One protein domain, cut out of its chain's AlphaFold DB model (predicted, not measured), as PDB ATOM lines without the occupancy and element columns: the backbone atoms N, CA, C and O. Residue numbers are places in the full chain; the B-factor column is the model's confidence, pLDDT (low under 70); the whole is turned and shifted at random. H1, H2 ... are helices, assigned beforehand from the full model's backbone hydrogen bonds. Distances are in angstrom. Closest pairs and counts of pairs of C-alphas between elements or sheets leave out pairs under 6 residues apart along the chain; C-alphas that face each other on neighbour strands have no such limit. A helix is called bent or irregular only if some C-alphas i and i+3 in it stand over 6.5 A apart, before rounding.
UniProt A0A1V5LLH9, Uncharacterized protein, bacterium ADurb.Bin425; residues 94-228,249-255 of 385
ATOM      1  N   THR A  94      51.786  46.147 -21.180       50.50
ATOM      2  CA  THR A  94      51.102  46.203 -19.902       50.50
ATOM      3  C   THR A  94      50.224  44.961 -19.785       50.50
ATOM      4  O   THR A  94      49.322  44.725 -20.593       50.50
ATOM      5  N   LYS A  95      50.514  44.117 -18.783       51.69
ATOM      6  CA  LYS A  95      49.573  43.084 -18.337       51.69
ATOM      7  C   LYS A  95      48.215  43.765 -18.239       51.69
ATOM      8  O   LYS A  95      48.120  44.802 -17.580       51.69
ATOM      9  N   ARG A  96      47.193  43.232 -18.917       58.62
ATOM     10  CA  ARG A  96      45.853  43.824 -18.863       58.62
ATOM     11  C   ARG A  96      45.483  44.003 -17.396       58.62
ATOM     12  O   ARG A  96      45.404  43.020 -16.663       58.62
ATOM     13  N   ALA A  97      45.281  45.256 -16.984       60.88
ATOM     14  CA  ALA A  97      44.929  45.592 -15.606       60.88
ATOM     15  C   ALA A  97      43.613  44.917 -15.185       60.88
ATOM     16  O   ALA A  97      43.388  44.663 -14.008       60.88
ATOM     17  N   VAL A  98      42.767  44.586 -16.167       71.62
ATOM     18  CA  VAL A  98      41.523  43.842 -15.992       71.62
ATOM     19  C   VAL A  98      41.807  42.330 -15.987       71.62
ATOM     20  O   VAL A  98      42.240  41.784 -17.015       71.62
ATOM     21  N   PRO A  99      41.534  41.624 -14.872       78.06
ATOM     22  CA  PRO A  99      41.630  40.170 -14.811       78.06
ATOM     23  C   PRO A  99      40.745  39.498 -15.868       78.06
ATOM     24  O   PRO A  99      39.635  39.949 -16.135       78.06
ATOM     25  N   TYR A 100      41.231  38.406 -16.465       81.88
ATOM     26  CA  TYR A 100      40.490  37.577 -17.432       81.88
ATOM     27  C   TYR A 100      39.999  38.294 -18.702       81.88
ATOM     28  O   TYR A 100      39.202  37.739 -19.459       81.88
ATOM     29  N   ALA A 101      40.477  39.503 -18.988       79.38
ATOM     30  CA  ALA A 101      40.060  40.256 -20.164       79.38
ATOM     31  C   ALA A 101      40.318  39.502 -21.480       79.38
ATOM     32  O   ALA A 101      39.483  39.548 -22.380       79.38
ATOM     33  N   ALA A 102      41.438  38.781 -21.598       81.75
ATOM     34  CA  ALA A 102      41.731  37.948 -22.767       81.75
ATOM     35  C   ALA A 102      40.701  36.819 -22.945       81.75
ATOM     36  O   ALA A 102      40.237  36.563 -24.053       81.75
ATOM     37  N   PHE A 103      40.301  36.177 -21.844       88.25
ATOM     38  CA  PHE A 103      39.264  35.147 -21.848       88.25
ATOM     39  C   PHE A 103      37.918  35.717 -22.313       88.25
ATOM     40  O   PHE A 103      37.312  35.180 -23.240       88.25
ATOM     41  N   VAL A 104      37.476  36.832 -21.721       86.25
ATOM     42  CA  VAL A 104      36.209  37.493 -22.077       86.25
ATOM     43  C   VAL A 104      36.183  37.895 -23.551       86.25
ATOM     44  O   VAL A 104      35.192  37.652 -24.241       86.25
ATOM     45  N   GLU A 105      37.275  38.472 -24.051       81.75
ATOM     46  CA  GLU A 105      37.395  38.883 -25.448       81.75
ATOM     47  C   GLU A 105      37.351  37.695 -26.408       81.75
ATOM     48  O   GLU A 105      36.601  37.730 -27.385       81.75
ATOM     49  N   LEU A 106      38.092  36.620 -26.119       87.06
ATOM     50  CA  LEU A 106      38.076  35.417 -26.946       87.06
ATOM     51  C   LEU A 106      36.688  34.791 -26.999       87.06
ATOM     52  O   LEU A 106      36.211  34.484 -28.089       87.06
ATOM     53  N   VAL A 107      36.022  34.631 -25.850       89.81
ATOM     54  CA  VAL A 107      34.659  34.082 -25.789       89.81
ATOM     55  C   VAL A 107      33.715  34.929 -26.638       89.81
ATOM     56  O   VAL A 107      33.020  34.392 -27.501       89.81
ATOM     57  N   ARG A 108      33.732  36.256 -26.463       85.69
ATOM     58  CA  ARG A 108      32.923  37.166 -27.284       85.69
ATOM     59  C   ARG A 108      33.244  37.036 -28.770       85.69
ATOM     60  O   ARG A 108      32.324  37.027 -29.585       85.69
ATOM     61  N   HIS A 109      34.520  36.917 -29.128       82.88
ATOM     62  CA  HIS A 109      34.945  36.793 -30.518       82.88
ATOM     63  C   HIS A 109      34.340  35.557 -31.201       82.88
ATOM     64  O   HIS A 109      33.902  35.657 -32.349       82.88
ATOM     65  N   LEU A 110      34.232  34.425 -30.490       87.31
ATOM     66  CA  LEU A 110      33.579  33.219 -31.018       87.31
ATOM     67  C   LEU A 110      32.127  33.493 -31.445       87.31
ATOM     68  O   LEU A 110      31.691  32.982 -32.476       87.31
ATOM     69  N   ALA A 111      31.395  34.319 -30.688       86.00
ATOM     70  CA  ALA A 111      30.013  34.685 -30.997       86.00
ATOM     71  C   ALA A 111      29.886  35.673 -32.153       86.00
ATOM     72  O   ALA A 111      28.982  35.534 -32.976       86.00
ATOM     73  N   VAL A 112      30.789  36.651 -32.256       79.56
ATOM     74  CA  VAL A 112      30.705  37.681 -33.305       79.56
ATOM     75  C   VAL A 112      30.749  37.052 -34.696       79.56
ATOM     76  O   VAL A 112      29.939  37.408 -35.550       79.56
ATOM     77  N   GLY A 113      31.627  36.065 -34.897       72.56
ATOM     78  CA  GLY A 113      31.727  35.345 -36.165       72.56
ATOM     79  C   GLY A 113      30.474  34.536 -36.533       72.56
ATOM     80  O   GLY A 113      30.259  34.237 -37.700       72.56
ATOM     81  N   VAL A 114      29.619  34.183 -35.578       77.88
ATOM     82  CA  VAL A 114      28.392  33.419 -35.861       77.88
ATOM     83  C   VAL A 114      27.173  34.335 -35.975       77.88
ATOM     84  O   VAL A 114      26.308  34.086 -36.806       77.88
ATOM     85  N   CYS A 115      27.104  35.394 -35.165       77.00
ATOM     86  CA  CYS A 115      25.880  36.174 -34.985       77.00
ATOM     87  C   CYS A 115      25.875  37.541 -35.689       77.00
ATOM     88  O   CYS A 115      24.804  38.107 -35.881       77.00
ATOM     89  N   GLY A 116      27.036  38.108 -36.048       69.75
ATOM     90  CA  GLY A 116      27.102  39.386 -36.780       69.75
ATOM     91  C   GLY A 116      26.527  40.597 -36.024       69.75
ATOM     92  O   GLY A 116      26.173  41.596 -36.643       69.75
ATOM     93  N   LEU A 117      26.413  40.506 -34.691       63.91
ATOM     94  CA  LEU A 117      25.720  41.473 -33.816       63.91
ATOM     95  C   LEU A 117      26.544  42.715 -33.442       63.91
ATOM     96  O   LEU A 117      26.061  43.584 -32.719       63.91
ATOM     97  N   SER A 118      27.796  42.802 -33.880       64.00
ATOM     98  CA  SER A 118      28.673  43.935 -33.591       64.00
ATOM     99  C   SER A 118      29.529  44.241 -34.804       64.00
ATOM    100  O   SER A 118      30.037  43.323 -35.454       64.00
ATOM    101  N   SER A 119      29.731  45.532 -35.082       58.81
ATOM    102  CA  SER A 119      30.791  45.928 -36.004       58.81
ATOM    103  C   SER A 119      32.139  45.506 -35.419       58.81
ATOM    104  O   SER A 119      32.316  45.456 -34.198       58.81
ATOM    105  N   PHE A 120      33.103  45.190 -36.283       54.28
ATOM    106  CA  PHE A 120      34.407  44.706 -35.829       54.28
ATOM    107  C   PHE A 120      35.109  45.705 -34.885       54.28
ATOM    108  O   PHE A 120      35.690  45.308 -33.878       54.28
ATOM    109  N   GLU A 121      34.949  47.010 -35.133       54.66
ATOM    110  CA  GLU A 121      35.455  48.103 -34.283       54.66
ATOM    111  C   GLU A 121      34.949  48.026 -32.826       54.66
ATOM    112  O   GLU A 121      35.629  48.463 -31.898       54.66
ATOM    113  N   GLN A 122      33.772  47.432 -32.602       58.78
ATOM    114  CA  GLN A 122      33.155  47.284 -31.282       58.78
ATOM    115  C   GLN A 122      33.556  45.989 -30.560       58.78
ATOM    116  O   GLN A 122      33.244  45.841 -29.376       58.78
ATOM    117  N   ILE A 123      34.254  45.058 -31.225       55.81
ATOM    118  CA  ILE A 123      34.659  43.767 -30.636       55.81
ATOM    119  C   ILE A 123      35.565  43.972 -29.418       55.81
ATOM    120  O   ILE A 123      35.437  43.241 -28.438       55.81
ATOM    121  N   TYR A 124      36.406  45.006 -29.452       52.59
ATOM    122  CA  TYR A 124      37.357  45.337 -28.387       52.59
ATOM    123  C   TYR A 124      36.772  46.238 -27.294       52.59
ATOM    124  O   TYR A 124      37.406  46.458 -26.265       52.59
ATOM    125  N   SER A 125      35.553  46.757 -27.477       59.31
ATOM    126  CA  SER A 125      34.857  47.456 -26.401       59.31
ATOM    127  C   SER A 125      34.209  46.430 -25.476       59.31
ATOM    128  O   SER A 125      33.184  45.831 -25.824       59.31
ATOM    129  N   ILE A 126      34.792  46.228 -24.289       57.50
ATOM    130  CA  ILE A 126      34.280  45.305 -23.259       57.50
ATOM    131  C   ILE A 126      32.803  45.600 -22.926       57.50
ATOM    132  O   ILE A 126      32.067  44.673 -22.599       57.50
ATOM    133  N   SER A 127      32.326  46.836 -23.104       58.31
ATOM    134  CA  SER A 127      30.957  47.239 -22.753       58.31
ATOM    135  C   SER A 127      29.876  46.790 -23.741       58.31
ATOM    136  O   SER A 127      28.753  46.509 -23.331       58.31
ATOM    137  N   ASN A 128      30.168  46.710 -25.043       62.00
ATOM    138  CA  ASN A 128      29.097  46.598 -26.041       62.00
ATOM    139  C   ASN A 128      28.687  45.137 -26.263       62.00
ATOM    140  O   ASN A 128      29.524  44.296 -26.579       62.00
ATOM    141  N   ASN A 129      27.393  44.837 -26.111       70.75
ATOM    142  CA  ASN A 129      26.782  43.518 -26.338       70.75
ATOM    143  C   ASN A 129      27.376  42.358 -25.518       70.75
ATOM    144  O   ASN A 129      27.110  41.198 -25.829       70.75
ATOM    145  N   ILE A 130      28.148  42.632 -24.459       77.69
ATOM    146  CA  ILE A 130      28.794  41.586 -23.649       77.69
ATOM    147  C   ILE A 130      27.784  40.602 -23.053       77.69
ATOM    148  O   ILE A 130      28.018  39.398 -23.105       77.69
ATOM    149  N   LEU A 131      26.634  41.101 -22.590       83.06
ATOM    150  CA  LEU A 131      25.561  40.291 -22.005       83.06
ATOM    151  C   LEU A 131      24.952  39.285 -22.995       83.06
ATOM    152  O   LEU A 131      24.355  38.306 -22.568       83.06
ATOM    153  N   ILE A 132      25.123  39.504 -24.302       84.12
ATOM    154  CA  ILE A 132      24.613  38.628 -25.363       84.12
ATOM    155  C   ILE A 132      25.755  37.787 -25.949       84.12
ATOM    156  O   ILE A 132      25.669  36.563 -26.025       84.12
ATOM    157  N   LEU A 133      26.858  38.427 -26.338       86.00
ATOM    158  CA  LEU A 133      27.974  37.777 -27.027       86.00
ATOM    159  C   LEU A 133      28.745  36.810 -26.132       86.00
ATOM    160  O   LEU A 133      29.226  35.789 -26.617       86.00
ATOM    161  N   PHE A 134      28.879  37.106 -24.840       89.56
ATOM    162  CA  PHE A 134      29.591  36.224 -23.926       89.56
ATOM    163  C   PHE A 134      28.874  34.874 -23.734       89.56
ATOM    164  O   PHE A 134      29.487  33.848 -24.042       89.56
ATOM    165  N   PRO A 135      27.590  34.811 -23.315       91.38
ATOM    166  CA  PRO A 135      26.906  33.526 -23.168       91.38
ATOM    167  C   PRO A 135      26.793  32.761 -24.494       91.38
ATOM    168  O   PRO A 135      26.983  31.544 -24.511       91.38
ATOM    169  N   LEU A 136      26.573  33.454 -25.619       90.50
ATOM    170  CA  LEU A 136      26.586  32.824 -26.945       90.50
ATOM    171  C   LEU A 136      27.959  32.246 -27.304       90.50
ATOM    172  O   LEU A 136      28.041  31.159 -27.871       90.50
ATOM    173  N   GLY A 137      29.039  32.937 -26.946       91.81
ATOM    174  CA  GLY A 137      30.404  32.473 -27.168       91.81
ATOM    175  C   GLY A 137      30.706  31.189 -26.403       91.81
ATOM    176  O   GLY A 137      31.275  30.251 -26.965       91.81
ATOM    177  N   ILE A 138      30.252  31.111 -25.147       94.56
ATOM    178  CA  ILE A 138      30.330  29.886 -24.342       94.56
ATOM    179  C   ILE A 138      29.520  28.763 -24.994       94.56
ATOM    180  O   ILE A 138      30.034  27.654 -25.141       94.56
ATOM    181  N   LEU A 139      28.292  29.040 -25.441       94.31
ATOM    182  CA  LEU A 139      27.461  28.054 -26.136       94.31
ATOM    183  C   LEU A 139      28.157  27.521 -27.399       94.31
ATOM    184  O   LEU A 139      28.231  26.308 -27.590       94.31
ATOM    185  N   ILE A 140      28.719  28.402 -28.227       93.31
ATOM    186  CA  ILE A 140      29.466  28.040 -29.442       93.31
ATOM    187  C   ILE A 140      30.672  27.166 -29.105       93.31
ATOM    188  O   ILE A 140      30.888  26.147 -29.765       93.31
ATOM    189  N   LEU A 141      31.431  27.518 -28.065       94.19
ATOM    190  CA  LEU A 141      32.574  26.728 -27.620       94.19
ATOM    191  C   LEU A 141      32.148  25.327 -27.161       94.19
ATOM    192  O   LEU A 141      32.746  24.327 -27.568       94.19
ATOM    193  N   VAL A 142      31.084  25.237 -26.358       95.50
ATOM    194  CA  VAL A 142      30.533  23.962 -25.883       95.50
ATOM    195  C   VAL A 142      30.049  23.109 -27.054       95.50
ATOM    196  O   VAL A 142      30.410  21.934 -27.136       95.50
ATOM    197  N   LEU A 143      29.281  23.684 -27.984       94.25
ATOM    198  CA  LEU A 143      28.810  22.985 -29.182       94.25
ATOM    199  C   LEU A 143      29.988  22.472 -30.017       94.25
ATOM    200  O   LEU A 143      30.013  21.294 -30.380       94.25
ATOM    201  N   ALA A 144      30.999  23.310 -30.252       93.75
ATOM    202  CA  ALA A 144      32.184  22.932 -31.011       93.75
ATOM    203  C   ALA A 144      32.924  21.737 -30.380       93.75
ATOM    204  O   ALA A 144      33.280  20.789 -31.081       93.75
ATOM    205  N   LEU A 145      33.105  21.734 -29.056       94.06
ATOM    206  CA  LEU A 145      33.788  20.649 -28.338       94.06
ATOM    207  C   LEU A 145      32.942  19.368 -28.217       94.06
ATOM    208  O   LEU A 145      33.488  18.266 -28.084       94.06
ATOM    209  N   ARG A 146      31.610  19.484 -28.262       93.62
ATOM    210  CA  ARG A 146      30.678  18.345 -28.178       93.62
ATOM    211  C   ARG A 146      30.474  17.632 -29.517       93.62
ATOM    212  O   ARG A 146      30.108  16.454 -29.510       93.62
ATOM    213  N   LEU A 147      30.759  18.278 -30.647       90.56
ATOM    214  CA  LEU A 147      30.649  17.694 -31.991       90.56
ATOM    215  C   LEU A 147      31.770  16.684 -32.291       90.56
ATOM    216  O   LEU A 147      32.722  16.947 -33.024       90.56
ATOM    217  N   LYS A 148      31.634  15.476 -31.738       88.06
ATOM    218  CA  LYS A 148      32.617  14.387 -31.888       88.06
ATOM    219  C   LYS A 148      32.481  13.595 -33.193       88.06
ATOM    220  O   LYS A 148      33.428  12.906 -33.567       88.06
ATOM    221  N   THR A 149      31.337  13.697 -33.871       88.44
ATOM    222  CA  THR A 149      30.989  12.914 -35.072       88.44
ATOM    223  C   THR A 149      31.924  13.175 -36.250       88.44
ATOM    224  O   THR A 149      32.126  12.296 -37.082       88.44
ATOM    225  N   PHE A 150      32.531  14.364 -36.317       92.38
ATOM    226  CA  PHE A 150      33.364  14.797 -37.435       92.38
ATOM    227  C   PHE A 150      34.839  14.868 -37.012       92.38
ATOM    228  O   PHE A 150      35.244  15.835 -36.366       92.38
ATOM    229  N   PRO A 151      35.688  13.880 -37.369       93.06
ATOM    230  CA  PRO A 151      37.051  13.796 -36.846       93.06
ATOM    231  C   PRO A 151      37.930  15.008 -37.176       93.06
ATOM    232  O   PRO A 151      38.729  15.422 -36.341       93.06
ATOM    233  N   ALA A 152      37.800  15.570 -38.384       94.31
ATOM    234  CA  ALA A 152      38.567  16.745 -38.802       94.31
ATOM    235  C   ALA A 152      38.152  17.991 -38.011       94.31
ATOM    236  O   ALA A 152      39.002  18.720 -37.505       94.31
ATOM    237  N   PHE A 153      36.843  18.189 -37.836       95.50
ATOM    238  CA  PHE A 153      36.327  19.260 -36.992       95.50
ATOM    239  C   PHE A 153      36.771  19.102 -35.544       95.50
ATOM    240  O   PHE A 153      37.166  20.078 -34.926       95.50
ATOM    241  N   ARG A 154      36.775  17.874 -35.017       95.44
ATOM    242  CA  ARG A 154      37.240  17.597 -33.658       95.44
ATOM    243  C   ARG A 154      38.714  17.964 -33.467       95.44
ATOM    244  O   ARG A 154      39.041  18.568 -32.451       95.44
ATOM    245  N   LEU A 155      39.583  17.630 -34.427       95.88
ATOM    246  CA  LEU A 155      40.987  18.062 -34.405       95.88
ATOM    247  C   LEU A 155      41.085  19.593 -34.381       95.88
ATOM    248  O   LEU A 155      41.790  20.147 -33.539       95.88
ATOM    249  N   TYR A 156      40.342  20.270 -35.263       96.25
ATOM    250  CA  TYR A 156      40.299  21.731 -35.315       96.25
ATOM    251  C   TYR A 156      39.798  22.338 -33.997       96.25
ATOM    252  O   TYR A 156      40.497  23.150 -33.405       96.25
ATOM    253  N   ALA A 157      38.637  21.911 -33.497       95.81
ATOM    254  CA  ALA A 157      38.003  22.442 -32.293       95.81
ATOM    255  C   ALA A 157      38.872  22.258 -31.042       95.81
ATOM    256  O   ALA A 157      39.003  23.189 -30.251       95.81
ATOM    257  N   LEU A 158      39.519  21.098 -30.879       96.50
ATOM    258  CA  LEU A 158      40.449  20.879 -29.768       96.50
ATOM    259  C   LEU A 158      41.713  21.727 -29.905       96.50
ATOM    260  O   LEU A 158      42.154  22.311 -28.920       96.50
ATOM    261  N   SER A 159      42.262  21.849 -31.114       95.56
ATOM    262  CA  SER A 159      43.416  22.725 -31.349       95.56
ATOM    263  C   SER A 159      43.068  24.181 -31.052       95.56
ATOM    264  O   SER A 159      43.846  24.883 -30.415       95.56
ATOM    265  N   MET A 160      41.868  24.618 -31.440       93.94
ATOM    266  CA  MET A 160      41.358  25.953 -31.136       93.94
ATOM    267  C   MET A 160      41.166  26.165 -29.647       93.94
ATOM    268  O   MET A 160      41.500  27.230 -29.146       93.94
ATOM    269  N   PHE A 161      40.679  25.156 -28.933       95.75
ATOM    270  CA  PHE A 161      40.539  25.227 -27.488       95.75
ATOM    271  C   PHE A 161      41.898  25.332 -26.780       95.75
ATOM    272  O   PHE A 161      42.043  26.132 -25.861       95.75
ATOM    273  N   LEU A 162      42.922  24.604 -27.233       95.12
ATOM    274  CA  LEU A 162      44.271  24.747 -26.674       95.12
ATOM    275  C   LEU A 162      44.868  26.132 -26.959       95.12
ATOM    276  O   LEU A 162      45.429  26.745 -26.056       95.12
ATOM    277  N   VAL A 163      44.703  26.656 -28.178       92.12
ATOM    278  CA  VAL A 163      45.134  28.023 -28.525       92.12
ATOM    279  C   VAL A 163      44.346  29.071 -27.729       92.12
ATOM    280  O   VAL A 163      44.910  30.064 -27.276       92.12
ATOM    281  N   PHE A 164      43.054  28.843 -27.498       92.69
ATOM    282  CA  PHE A 164      42.227  29.673 -26.627       92.69
ATOM    283  C   PHE A 164      42.803  29.716 -25.205       92.69
ATOM    284  O   PHE A 164      43.019  30.802 -24.674       92.69
ATOM    285  N   LEU A 165      43.118  28.559 -24.611       92.56
ATOM    286  CA  LEU A 165      43.721  28.486 -23.276       92.56
ATOM    287  C   LEU A 165      45.104  29.144 -23.231       92.56
ATOM    288  O   LEU A 165      45.407  29.845 -22.269       92.56
ATOM    289  N   PHE A 166      45.907  28.972 -24.284       88.62
ATOM    290  CA  PHE A 166      47.233  29.577 -24.408       88.62
ATOM    291  C   PHE A 166      47.203  31.103 -24.262       88.62
ATOM    292  O   PHE A 166      48.088  31.663 -23.628       88.62
ATOM    293  N   TYR A 167      46.176  31.777 -24.787       85.81
ATOM    294  CA  TYR A 167      46.019  33.226 -24.624       85.81
ATOM    295  C   TYR A 167      45.230  33.620 -23.370       85.81
ATOM    296  O   TYR A 167      45.564  34.614 -22.718       85.81
ATOM    297  N   ALA A 168      44.193  32.854 -23.024       87.88
ATOM    298  CA  ALA A 168      43.291  33.164 -21.921       87.88
ATOM    299  C   ALA A 168      43.962  33.033 -20.545       87.88
ATOM    300  O   ALA A 168      43.798  33.923 -19.711       87.88
ATOM    301  N   LEU A 169      44.730  31.960 -20.312       86.81
ATOM    302  CA  LEU A 169      45.360  31.672 -19.016       86.81
ATOM    303  C   LEU A 169      46.375  32.741 -18.576       86.81
ATOM    304  O   LEU A 169      46.246  33.241 -17.460       86.81
ATOM    305  N   PRO A 170      47.344  33.162 -19.414       81.75
ATOM    306  CA  PRO A 170      48.262  34.240 -19.049       81.75
ATOM    307  C   PRO A 170      47.625  35.636 -19.134       81.75
ATOM    308  O   PRO A 170      48.322  36.624 -18.911       81.75
ATOM    309  N   ASN A 171      46.338  35.743 -19.498       77.75
ATOM    310  CA  ASN A 171      45.652  37.007 -19.783       77.75
ATOM    311  C   ASN A 171      46.427  37.880 -20.793       77.75
ATOM    312  O   ASN A 171      46.587  39.089 -20.613       77.75
ATOM    313  N   SER A 172      46.968  37.239 -21.835       75.19
ATOM    314  CA  SER A 172      47.831  37.899 -22.818       75.19
ATOM    315  C   SER A 172      47.045  38.833 -23.731       75.19
ATOM    316  O   SER A 172      45.892  38.566 -24.066       75.19
ATOM    317  N   TRP A 173      47.688  39.906 -24.191       72.25
ATOM    318  CA  TRP A 173      47.114  40.751 -25.234       72.25
ATOM    319  C   TRP A 173      47.016  39.986 -26.560       72.25
ATOM    320  O   TRP A 173      47.990  39.375 -27.008       72.25
ATOM    321  N   ILE A 174      45.855  40.048 -27.214       73.69
ATOM    322  CA  ILE A 174      45.570  39.297 -28.439       73.69
ATOM    323  C   ILE A 174      45.408  40.280 -29.590       73.69
ATOM    324  O   ILE A 174      44.421  40.996 -29.697       73.69
ATOM    325  N   PHE A 175      46.385  40.306 -30.493       73.75
ATOM    326  CA  PHE A 175      46.227  41.033 -31.750       73.75
ATOM    327  C   PHE A 175      45.257  40.320 -32.686       73.75
ATOM    328  O   PHE A 175      45.157  39.094 -32.717       73.75
ATOM    329  N   ASN A 176      44.620  41.093 -33.550       71.31
ATOM    330  CA  ASN A 176      43.556  40.626 -34.428       71.31
ATOM    331  C   ASN A 176      44.009  39.480 -35.353       71.31
ATOM    332  O   ASN A 176      43.238  38.575 -35.657       71.31
ATOM    333  N   TRP A 177      45.277  39.440 -35.771       73.06
ATOM    334  CA  TRP A 177      45.795  38.334 -36.588       73.06
ATOM    335  C   TRP A 177      45.957  37.013 -35.812       73.06
ATOM    336  O   TRP A 177      46.049  35.946 -36.424       73.06
ATOM    337  N   TYR A 178      45.968  37.031 -34.474       79.56
ATOM    338  CA  TYR A 178      45.827  35.820 -33.652       79.56
ATOM    339  C   TYR A 178      44.410  35.256 -33.702       79.56
ATOM    340  O   TYR A 178      44.237  34.043 -33.635       79.56
ATOM    341  N   LEU A 179      43.408  36.088 -33.971       81.12
ATOM    342  CA  LEU A 179      42.030  35.632 -34.117       81.12
ATOM    343  C   LEU A 179      41.799  34.802 -35.394       81.12
ATOM    344  O   LEU A 179      40.821  34.065 -35.491       81.12
ATOM    345  N   LEU A 180      42.746  34.825 -36.343       82.75
ATOM    346  CA  LEU A 180      42.723  33.982 -37.548       82.75
ATOM    347  C   LEU A 180      42.706  32.480 -37.256       82.75
ATOM    348  O   LEU A 180      42.342  31.702 -38.141       82.75
ATOM    349  N   TRP A 181      43.105  32.067 -36.053       88.06
ATOM    350  CA  TRP A 181      42.918  30.698 -35.595       88.06
ATOM    351  C   TRP A 181      41.439  30.311 -35.632       88.06
ATOM    352  O   TRP A 181      41.098  29.290 -36.218       88.06
ATOM    353  N   PHE A 182      40.566  31.187 -35.132       87.88
ATOM    354  CA  PHE A 182      39.133  30.945 -34.977       87.88
ATOM    355  C   PHE A 182      38.315  31.251 -36.238       87.88
ATOM    356  O   PHE A 182      37.133  30.923 -36.284       87.88
ATOM    357  N   ALA A 183      38.922  31.827 -37.281       83.81
ATOM    358  CA  ALA A 183      38.219  32.294 -38.481       83.81
ATOM    359  C   ALA A 183      37.448  31.191 -39.229       83.81
ATOM    360  O   ALA A 183      36.435  31.473 -39.861       83.81
ATOM    361  N   LEU A 184      37.888  29.929 -39.148       88.12
ATOM    362  CA  LEU A 184      37.168  28.808 -39.766       88.12
ATOM    363  C   LEU A 184      36.058  28.248 -38.871       88.12
ATOM    364  O   LEU A 184      35.280  27.416 -39.329       88.12
ATOM    365  N   LEU A 185      35.967  28.666 -37.605       89.75
ATOM    366  CA  LEU A 185      34.998  28.103 -36.670       89.75
ATOM    367  C   LEU A 185      33.561  28.421 -37.090       89.75
ATOM    368  O   LEU A 185      32.799  27.461 -37.191       89.75
ATOM    369  N   PRO A 186      33.179  29.676 -37.405       86.81
ATOM    370  CA  PRO A 186      31.816  29.962 -37.837       86.81
ATOM    371  C   PRO A 186      31.367  29.181 -39.079       86.81
ATOM    372  O   PRO A 186      30.330  28.521 -38.991       86.81
ATOM    373  N   PRO A 187      32.112  29.155 -40.206       86.88
ATOM    374  CA  PRO A 187      31.667  28.396 -41.370       86.88
ATOM    375  C   PRO A 187      31.672  26.884 -41.114       86.88
ATOM    376  O   PRO A 187      30.721  26.202 -41.495       86.88
ATOM    377  N   LEU A 188      32.684  26.334 -40.426       90.50
ATOM    378  CA  LEU A 188      32.740  24.890 -40.171       90.50
ATOM    379  C   LEU A 188      31.645  24.433 -39.203       90.50
ATOM    380  O   LEU A 188      30.938  23.473 -39.503       90.50
ATOM    381  N   LEU A 189      31.482  25.111 -38.062       92.00
ATOM    382  CA  LEU A 189      30.475  24.756 -37.060       92.00
ATOM    383  C   LEU A 189      29.073  24.762 -37.676       92.00
ATOM    384  O   LEU A 189      28.326  23.802 -37.509       92.00
ATOM    385  N   THR A 190      28.757  25.804 -38.443       90.44
ATOM    386  CA  THR A 190      27.476  25.958 -39.143       90.44
ATOM    387  C   THR A 190      27.229  24.819 -40.126       90.44
ATOM    388  O   THR A 190      26.162  24.212 -40.088       90.44
ATOM    389  N   VAL A 191      28.215  24.462 -40.958       91.00
ATOM    390  CA  VAL A 191      28.088  23.350 -41.917       91.00
ATOM    391  C   VAL A 191      27.875  22.013 -41.204       91.00
ATOM    392  O   VAL A 191      27.010  21.234 -41.605       91.00
ATOM    393  N   TYR A 192      28.616  21.740 -40.128       92.31
ATOM    394  CA  TYR A 192      28.470  20.485 -39.388       92.31
ATOM    395  C   TYR A 192      27.147  20.404 -38.615       92.31
ATOM    396  O   TYR A 192      26.516  19.346 -38.607       92.31
ATOM    397  N   LEU A 193      26.682  21.507 -38.021       92.38
ATOM    398  CA  LEU A 193      25.360  21.573 -37.390       92.38
ATOM    399  C   LEU A 193      24.237  21.423 -38.422       92.38
ATOM    400  O   LEU A 193      23.331  20.618 -38.219       92.38
ATOM    401  N   ALA A 194      24.321  22.126 -39.553       91.38
ATOM    402  CA  ALA A 194      23.360  22.008 -40.648       91.38
ATOM    403  C   ALA A 194      23.316  20.577 -41.206       91.38
ATOM    404  O   ALA A 194      22.233  20.054 -41.461       91.38
ATOM    405  N   SER A 195      24.467  19.905 -41.320       91.75
ATOM    406  CA  SER A 195      24.534  18.493 -41.709       91.75
ATOM    407  C   SER A 195      23.765  17.602 -40.728       91.75
ATOM    408  O   SER A 195      22.900  16.836 -41.156       91.75
ATOM    409  N   LEU A 196      23.978  17.759 -39.416       92.12
ATOM    410  CA  LEU A 196      23.231  17.002 -38.405       92.12
ATOM    411  C   LEU A 196      21.722  17.275 -38.475       92.12
ATOM    412  O   LEU A 196      20.932  16.329 -38.502       92.12
ATOM    413  N   LEU A 197      21.325  18.545 -38.578       92.06
ATOM    414  CA  LEU A 197      19.925  18.965 -38.694       92.06
ATOM    415  C   LEU A 197      19.252  18.412 -39.957       92.06
ATOM    416  O   LEU A 197      18.124  17.925 -39.891       92.06
ATOM    417  N   SER A 198      19.956  18.413 -41.092       90.81
ATOM    418  CA  SER A 198      19.436  17.918 -42.376       90.81
ATOM    419  C   SER A 198      19.121  16.417 -42.354       90.81
ATOM    420  O   SER A 198      18.162  15.968 -42.982       90.81
ATOM    421  N   THR A 199      19.883  15.649 -41.572       90.31
ATOM    422  CA  THR A 199      19.696  14.200 -41.395       90.31
ATOM    423  C   THR A 199      18.776  13.841 -40.227       90.31
ATOM    424  O   THR A 199      18.527  12.662 -39.970       90.31
ATOM    425  N   HIS A 200      18.245  14.834 -39.507       91.94
ATOM    426  CA  HIS A 200      17.462  14.586 -38.305       91.94
ATOM    427  C   HIS A 200      16.114  13.913 -38.623       91.94
ATOM    428  O   HIS A 200      15.511  14.110 -39.689       91.94
ATOM    429  N   ARG A 201      15.620  13.100 -37.677       90.44
ATOM    430  CA  ARG A 201      14.344  12.371 -37.811       90.44
ATOM    431  C   ARG A 201      13.141  13.317 -37.871       90.44
ATOM    432  O   ARG A 201      12.228  13.110 -38.660       90.44
ATOM    433  N   LEU A 202      13.166  14.374 -37.062       91.62
ATOM    434  CA  LEU A 202      12.129  15.410 -37.039       91.62
ATOM    435  C   LEU A 202      12.235  16.309 -38.281       91.62
ATOM    436  O   LEU A 202      13.214  17.035 -38.437       91.62
ATOM    437  N   LYS A 203      11.218  16.276 -39.154       89.50
ATOM    438  CA  LYS A 203      11.220  16.990 -40.447       89.50
ATOM    439  C   LYS A 203      11.373  18.511 -40.305       89.50
ATOM    440  O   LYS A 203      12.071  19.114 -41.111       89.50
ATOM    441  N   TRP A 204      10.788  19.117 -39.270       89.69
ATOM    442  CA  TRP A 204      10.874  20.566 -39.043       89.69
ATOM    443  C   TRP A 204      12.306  21.040 -38.746       89.69
ATOM    444  O   TRP A 204      12.694  22.121 -39.179       89.69
ATOM    445  N   LEU A 205      13.142  20.203 -38.115       89.62
ATOM    446  CA  LEU A 205      14.556  20.520 -37.876       89.62
ATOM    447  C   LEU A 205      15.373  20.594 -39.171       89.62
ATOM    448  O   LEU A 205      16.376  21.302 -39.219       89.62
ATOM    449  N   ARG A 206      14.934  19.932 -40.248       89.88
ATOM    450  CA  ARG A 206      15.617  20.001 -41.550       89.88
ATOM    451  C   ARG A 206      15.489  21.376 -42.193       89.88
ATOM    452  O   ARG A 206      16.410  21.798 -42.881       89.88
ATOM    453  N   VAL A 207      14.387  22.084 -41.930       90.75
ATOM    454  CA  VAL A 207      14.169  23.464 -42.396       90.75
ATOM    455  C   VAL A 207      15.142  24.430 -41.713       90.75
ATOM    456  O   VAL A 207      15.571  25.404 -42.322       90.75
ATOM    457  N   LEU A 208      15.579  24.129 -40.483       91.25
ATOM    458  CA  LEU A 208      16.565  24.953 -39.781       91.25
ATOM    459  C   LEU A 208      17.960  24.899 -40.414       91.25
ATOM    460  O   LEU A 208      18.721  25.842 -40.243       91.25
ATOM    461  N   ALA A 209      18.314  23.841 -41.149       90.44
ATOM    462  CA  ALA A 209      19.634  23.715 -41.768       90.44
ATOM    463  C   ALA A 209      19.935  24.827 -42.802       90.44
ATOM    464  O   ALA A 209      20.938  25.526 -42.631       90.44
ATOM    465  N   PRO A 210      19.100  25.056 -43.841       90.69
ATOM    466  CA  PRO A 210      19.312  26.162 -44.774       90.69
ATOM    467  C   PRO A 210      19.134  27.535 -44.113       90.69
ATOM    468  O   PRO A 210      19.861  28.460 -44.467       90.69
ATOM    469  N   LEU A 211      18.237  27.673 -43.127       90.69
ATOM    470  CA  LEU A 211      18.065  28.928 -42.382       90.69
ATOM    471  C   LEU A 211      19.317  29.290 -41.577       90.69
ATOM    472  O   LEU A 211      19.751  30.436 -41.606       90.69
ATOM    473  N   LEU A 212      19.929  28.312 -40.905       90.12
ATOM    474  CA  LEU A 212      21.170  28.487 -40.158       90.12
ATOM    475  C   LEU A 212      22.322  28.896 -41.087       90.12
ATOM    476  O   LEU A 212      23.059  29.830 -40.776       90.12
ATOM    477  N   LEU A 213      22.456  28.232 -42.240       88.06
ATOM    478  CA  LEU A 213      23.461  28.583 -43.247       88.06
ATOM    479  C   LEU A 213      23.250  30.007 -43.777       88.06
ATOM    480  O   LEU A 213      24.192  30.796 -43.789       88.06
ATOM    481  N   GLY A 214      22.017  30.344 -44.166       87.38
ATOM    482  CA  GLY A 214      21.660  31.681 -44.643       87.38
ATOM    483  C   GLY A 214      21.920  32.758 -43.593       87.38
ATOM    484  O   GLY A 214      22.538  33.774 -43.902       87.38
ATOM    485  N   TYR A 215      21.536  32.507 -42.339       87.88
ATOM    486  CA  TYR A 215      21.774  33.423 -41.226       87.88
ATOM    487  C   TYR A 215      23.262  33.697 -41.015       87.88
ATOM    488  O   TYR A 215      23.653  34.858 -40.957       87.88
ATOM    489  N   VAL A 216      24.105  32.662 -40.944       85.44
ATOM    490  CA  VAL A 216      25.543  32.858 -40.697       85.44
ATOM    491  C   VAL A 216      26.223  33.550 -41.876       85.44
ATOM    492  O   VAL A 216      27.099  34.384 -41.662       85.44
ATOM    493  N   ILE A 217      25.798  33.279 -43.113       83.62
ATOM    494  CA  ILE A 217      26.279  34.019 -44.289       83.62
ATOM    495  C   ILE A 217      25.907  35.502 -44.172       83.62
ATOM    496  O   ILE A 217      26.777  36.358 -44.320       83.62
ATOM    497  N   LEU A 218      24.644  35.814 -43.865       81.00
ATOM    498  CA  LEU A 218      24.189  37.195 -43.684       81.00
ATOM    499  C   LEU A 218      24.909  37.888 -42.523       81.00
ATOM    500  O   LEU A 218      25.327  39.034 -42.669       81.00
ATOM    501  N   ALA A 219      25.110  37.188 -41.409       79.94
ATOM    502  CA  ALA A 219      25.856  37.667 -40.251       79.94
ATOM    503  C   ALA A 219      27.328  37.942 -40.586       79.94
ATOM    504  O   ALA A 219      27.896  38.929 -40.131       79.94
ATOM    505  N   GLN A 220      27.966  37.102 -41.403       77.88
ATOM    506  CA  GLN A 220      29.325  37.357 -41.869       77.88
ATOM    507  C   GLN A 220      29.374  38.576 -42.791       77.88
ATOM    508  O   GLN A 220      30.202  39.459 -42.588       77.88
ATOM    509  N   ILE A 221      28.442  38.685 -43.741       75.75
ATOM    510  CA  ILE A 221      28.337  39.830 -44.652       75.75
ATOM    511  C   ILE A 221      28.085  41.138 -43.880       75.75
ATOM    512  O   ILE A 221      28.701  42.157 -44.198       75.75
ATOM    513  N   SER A 222      27.242  41.129 -42.841       71.88
ATOM    514  CA  SER A 222      26.913  42.332 -42.060       71.88
ATOM    515  C   SER A 222      28.099  42.891 -41.268       71.88
ATOM    516  O   SER A 222      28.126  44.086 -40.971       71.88
ATOM    517  N   THR A 223      29.111  42.069 -40.966       68.50
ATOM    518  CA  THR A 223      30.333  42.536 -40.286       68.50
ATOM    519  C   THR A 223      31.248  43.382 -41.181       68.50
ATOM    520  O   THR A 223      32.142  44.057 -40.664       68.50
ATOM    521  N   TYR A 224      31.020  43.411 -42.502       66.81
ATOM    522  CA  TYR A 224      31.833  44.183 -43.442       66.81
ATOM    523  C   TYR A 224      31.462  45.681 -43.437       66.81
ATOM    524  O   TYR A 224      30.317  46.043 -43.726       66.81
ATOM    525  N   PRO A 225      32.429  46.593 -43.207       57.19
ATOM    526  CA  PRO A 225      32.156  48.029 -43.080       57.19
ATOM    527  C   PRO A 225      31.662  48.705 -44.366       57.19
ATOM    528  O   PRO A 225      31.036  49.762 -44.299       57.19
ATOM    529  N   SER A 226      31.919  48.118 -45.540       53.59
ATOM    530  CA  SER A 226      31.467  48.664 -46.826       53.59
ATOM    531  C   SER A 226      29.982  48.430 -47.092       53.59
ATOM    532  O   SER A 226      29.402  49.186 -47.857       53.59
ATOM    533  N   LEU A 227      29.356  47.426 -46.470       50.03
ATOM    534  CA  LEU A 227      27.926  47.138 -46.648       50.03
ATOM    535  C   LEU A 227      27.072  47.776 -45.551       50.03
ATOM    536  O   LEU A 227      25.960  48.213 -45.827       50.03
ATOM    537  N   SER A 228      27.611  47.932 -44.339       45.97
ATOM    538  CA  SER A 228      26.909  48.605 -43.238       45.97
ATOM    539  C   SER A 228      26.774  50.125 -43.422       45.97
ATOM    540  O   SER A 228      25.890  50.733 -42.822       45.97
ATOM    541  N   CYS A 249      36.420  37.906 -49.839       48.50
ATOM    542  CA  CYS A 249      35.504  36.773 -49.803       48.50
ATOM    543  C   CYS A 249      34.803  36.700 -48.424       48.50
ATOM    544  O   CYS A 249      35.503  36.528 -47.421       48.50
ATOM    545  N   PRO A 250      33.458  36.821 -48.356       52.09
ATOM    546  CA  PRO A 250      32.704  37.085 -47.121       52.09
ATOM    547  C   PRO A 250      32.798  35.960 -46.086       52.09
ATOM    548  O   PRO A 250      32.346  36.108 -44.961       52.09
ATOM    549  N   PHE A 251      33.401  34.833 -46.460       53.97
ATOM    550  CA  PHE A 251      33.627  33.674 -45.605       53.97
ATOM    551  C   PHE A 251      34.870  33.799 -44.715       53.97
ATOM    552  O   PHE A 251      35.125  32.906 -43.905       53.97
ATOM    553  N   PHE A 252      35.663  34.863 -44.873       57.38
ATOM    554  CA  PHE A 252      36.868  35.094 -44.083       57.38
ATOM    555  C   PHE A 252      36.770  36.382 -43.267       57.38
ATOM    556  O   PHE A 252      36.157  37.359 -43.681       57.38
ATOM    557  N   LEU A 253      37.391  36.366 -42.086       61.28
ATOM    558  CA  LEU A 253      37.413  37.483 -41.147       61.28
ATOM    559  C   LEU A 253      38.024  38.728 -41.812       61.28
ATOM    560  O   LEU A 253      39.217  38.723 -42.105       61.28
ATOM    561  N   TYR A 254      37.238  39.785 -42.025       65.69
ATOM    562  CA  TYR A 254      37.755  41.094 -42.432       65.69
ATOM    563  C   TYR A 254      38.205  41.904 -41.213       65.69
ATOM    564  O   TYR A 254      37.534  41.910 -40.182       65.69
ATOM    565  N   GLN A 255      39.329  42.611 -41.345       66.75
ATOM    566  CA  GLN A 255      39.875  43.491 -40.311       66.75
ATOM    567  C   GLN A 255      40.212  44.840 -40.940       66.75
ATOM    568  O   GLN A 255      41.028  44.907 -41.863       66.75
TER     569      GLN A 255
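Overview. This is residues 94 to 228 and 249 to 255 of the 385 residues of an uncharacterized protein of bacterium ADurb.Bin425 (UniProt A0A1V5LLH9). The longest helix, H4, and H5 folded back along it make a helical hairpin whose turn lies at one end of the longest axis. H1 sits in the middle, crossed by H2 and reaching the hairpin with its last residues, while H1, H3 and H4 make a loose bundle, up and down, each helix running against the one before it in the chain. The printed part has 142 residues with six named helices, H1 to H6 in order, and no named strand; the class is all helix. It is compact, with a radius of gyration of the C-alphas of 15.4 A, yet its spans of 53 by 35 by 27 A make it only just elongated.

Along the chain. Find C-alpha 176 at (43.556, 40.626, -34.428); from there H4, residues 176 to 198, runs 34.1 A to C-alpha 198. It is irregular: C-alphas 181 and 184 are 7.4 A apart. H5, residues 203 to 222, runs 29.9 A from C-alpha 203 at (11.220, 16.990, -40.447). Look back to C-alpha 101 at (40.060, 40.256, -20.164) for H1, residues 101 to 115, 20.9 A long. H2 holds residues 130 to 146, 23.8 A, and H3 residues 151 to 168, 25.2 A. H6, residues 225 to 228, is 5.3 A long.

Arrangement. Look first at C-alphas 194 and 209, 4.2 A apart, the closest of the hairpin H4 and H5, which touch at a shallow tilt of 22 degrees, opposite ways. H3 and H4, also a hairpin, touch opposite ways at 36 degrees, only just a steep tilt; their closest C-alphas, Met 160 and Phe 182, are 6.7 A apart. H1 is the hub, touching four helices. With residues 110 to 114 alone it touches H4, the same way at a steep tilt of 44 degrees, closest at the C-alphas of Val 114 and Pro 186, 5.3 A. H2 touches H1 about perpendicular, at 79 degrees, with the C-alphas of Ala 111 and Gly 137 closest at 4.4 A. H6 and H5 are close but not clearly touching, with C-alphas 222 and 228 closest at 6.4 A; H2 and H5 are apart. Every O i to N i+4 pair is within hydrogen-bond range in H3, against 9 of 11 in H1, 12 of 13 in H2, 12 of 19 in H4 and 11 of 16 in H5; H6 is too short for such a pair.

Size, cuts and confidence. The two C-alphas farthest apart, Thr 94 and Lys 203, are 53.5 A from each other. Residues 229 to 248 are not printed, and C-alphas 228 and 249 are 16.0 A apart across the cut. The link from H1 to H2, residues 116 to 129, is long. Confidence is under 70 at residues 94 to 97, 116 to 128, 223 to 228 and 249 to 255; the mean pLDDT of the printed part is 81.0.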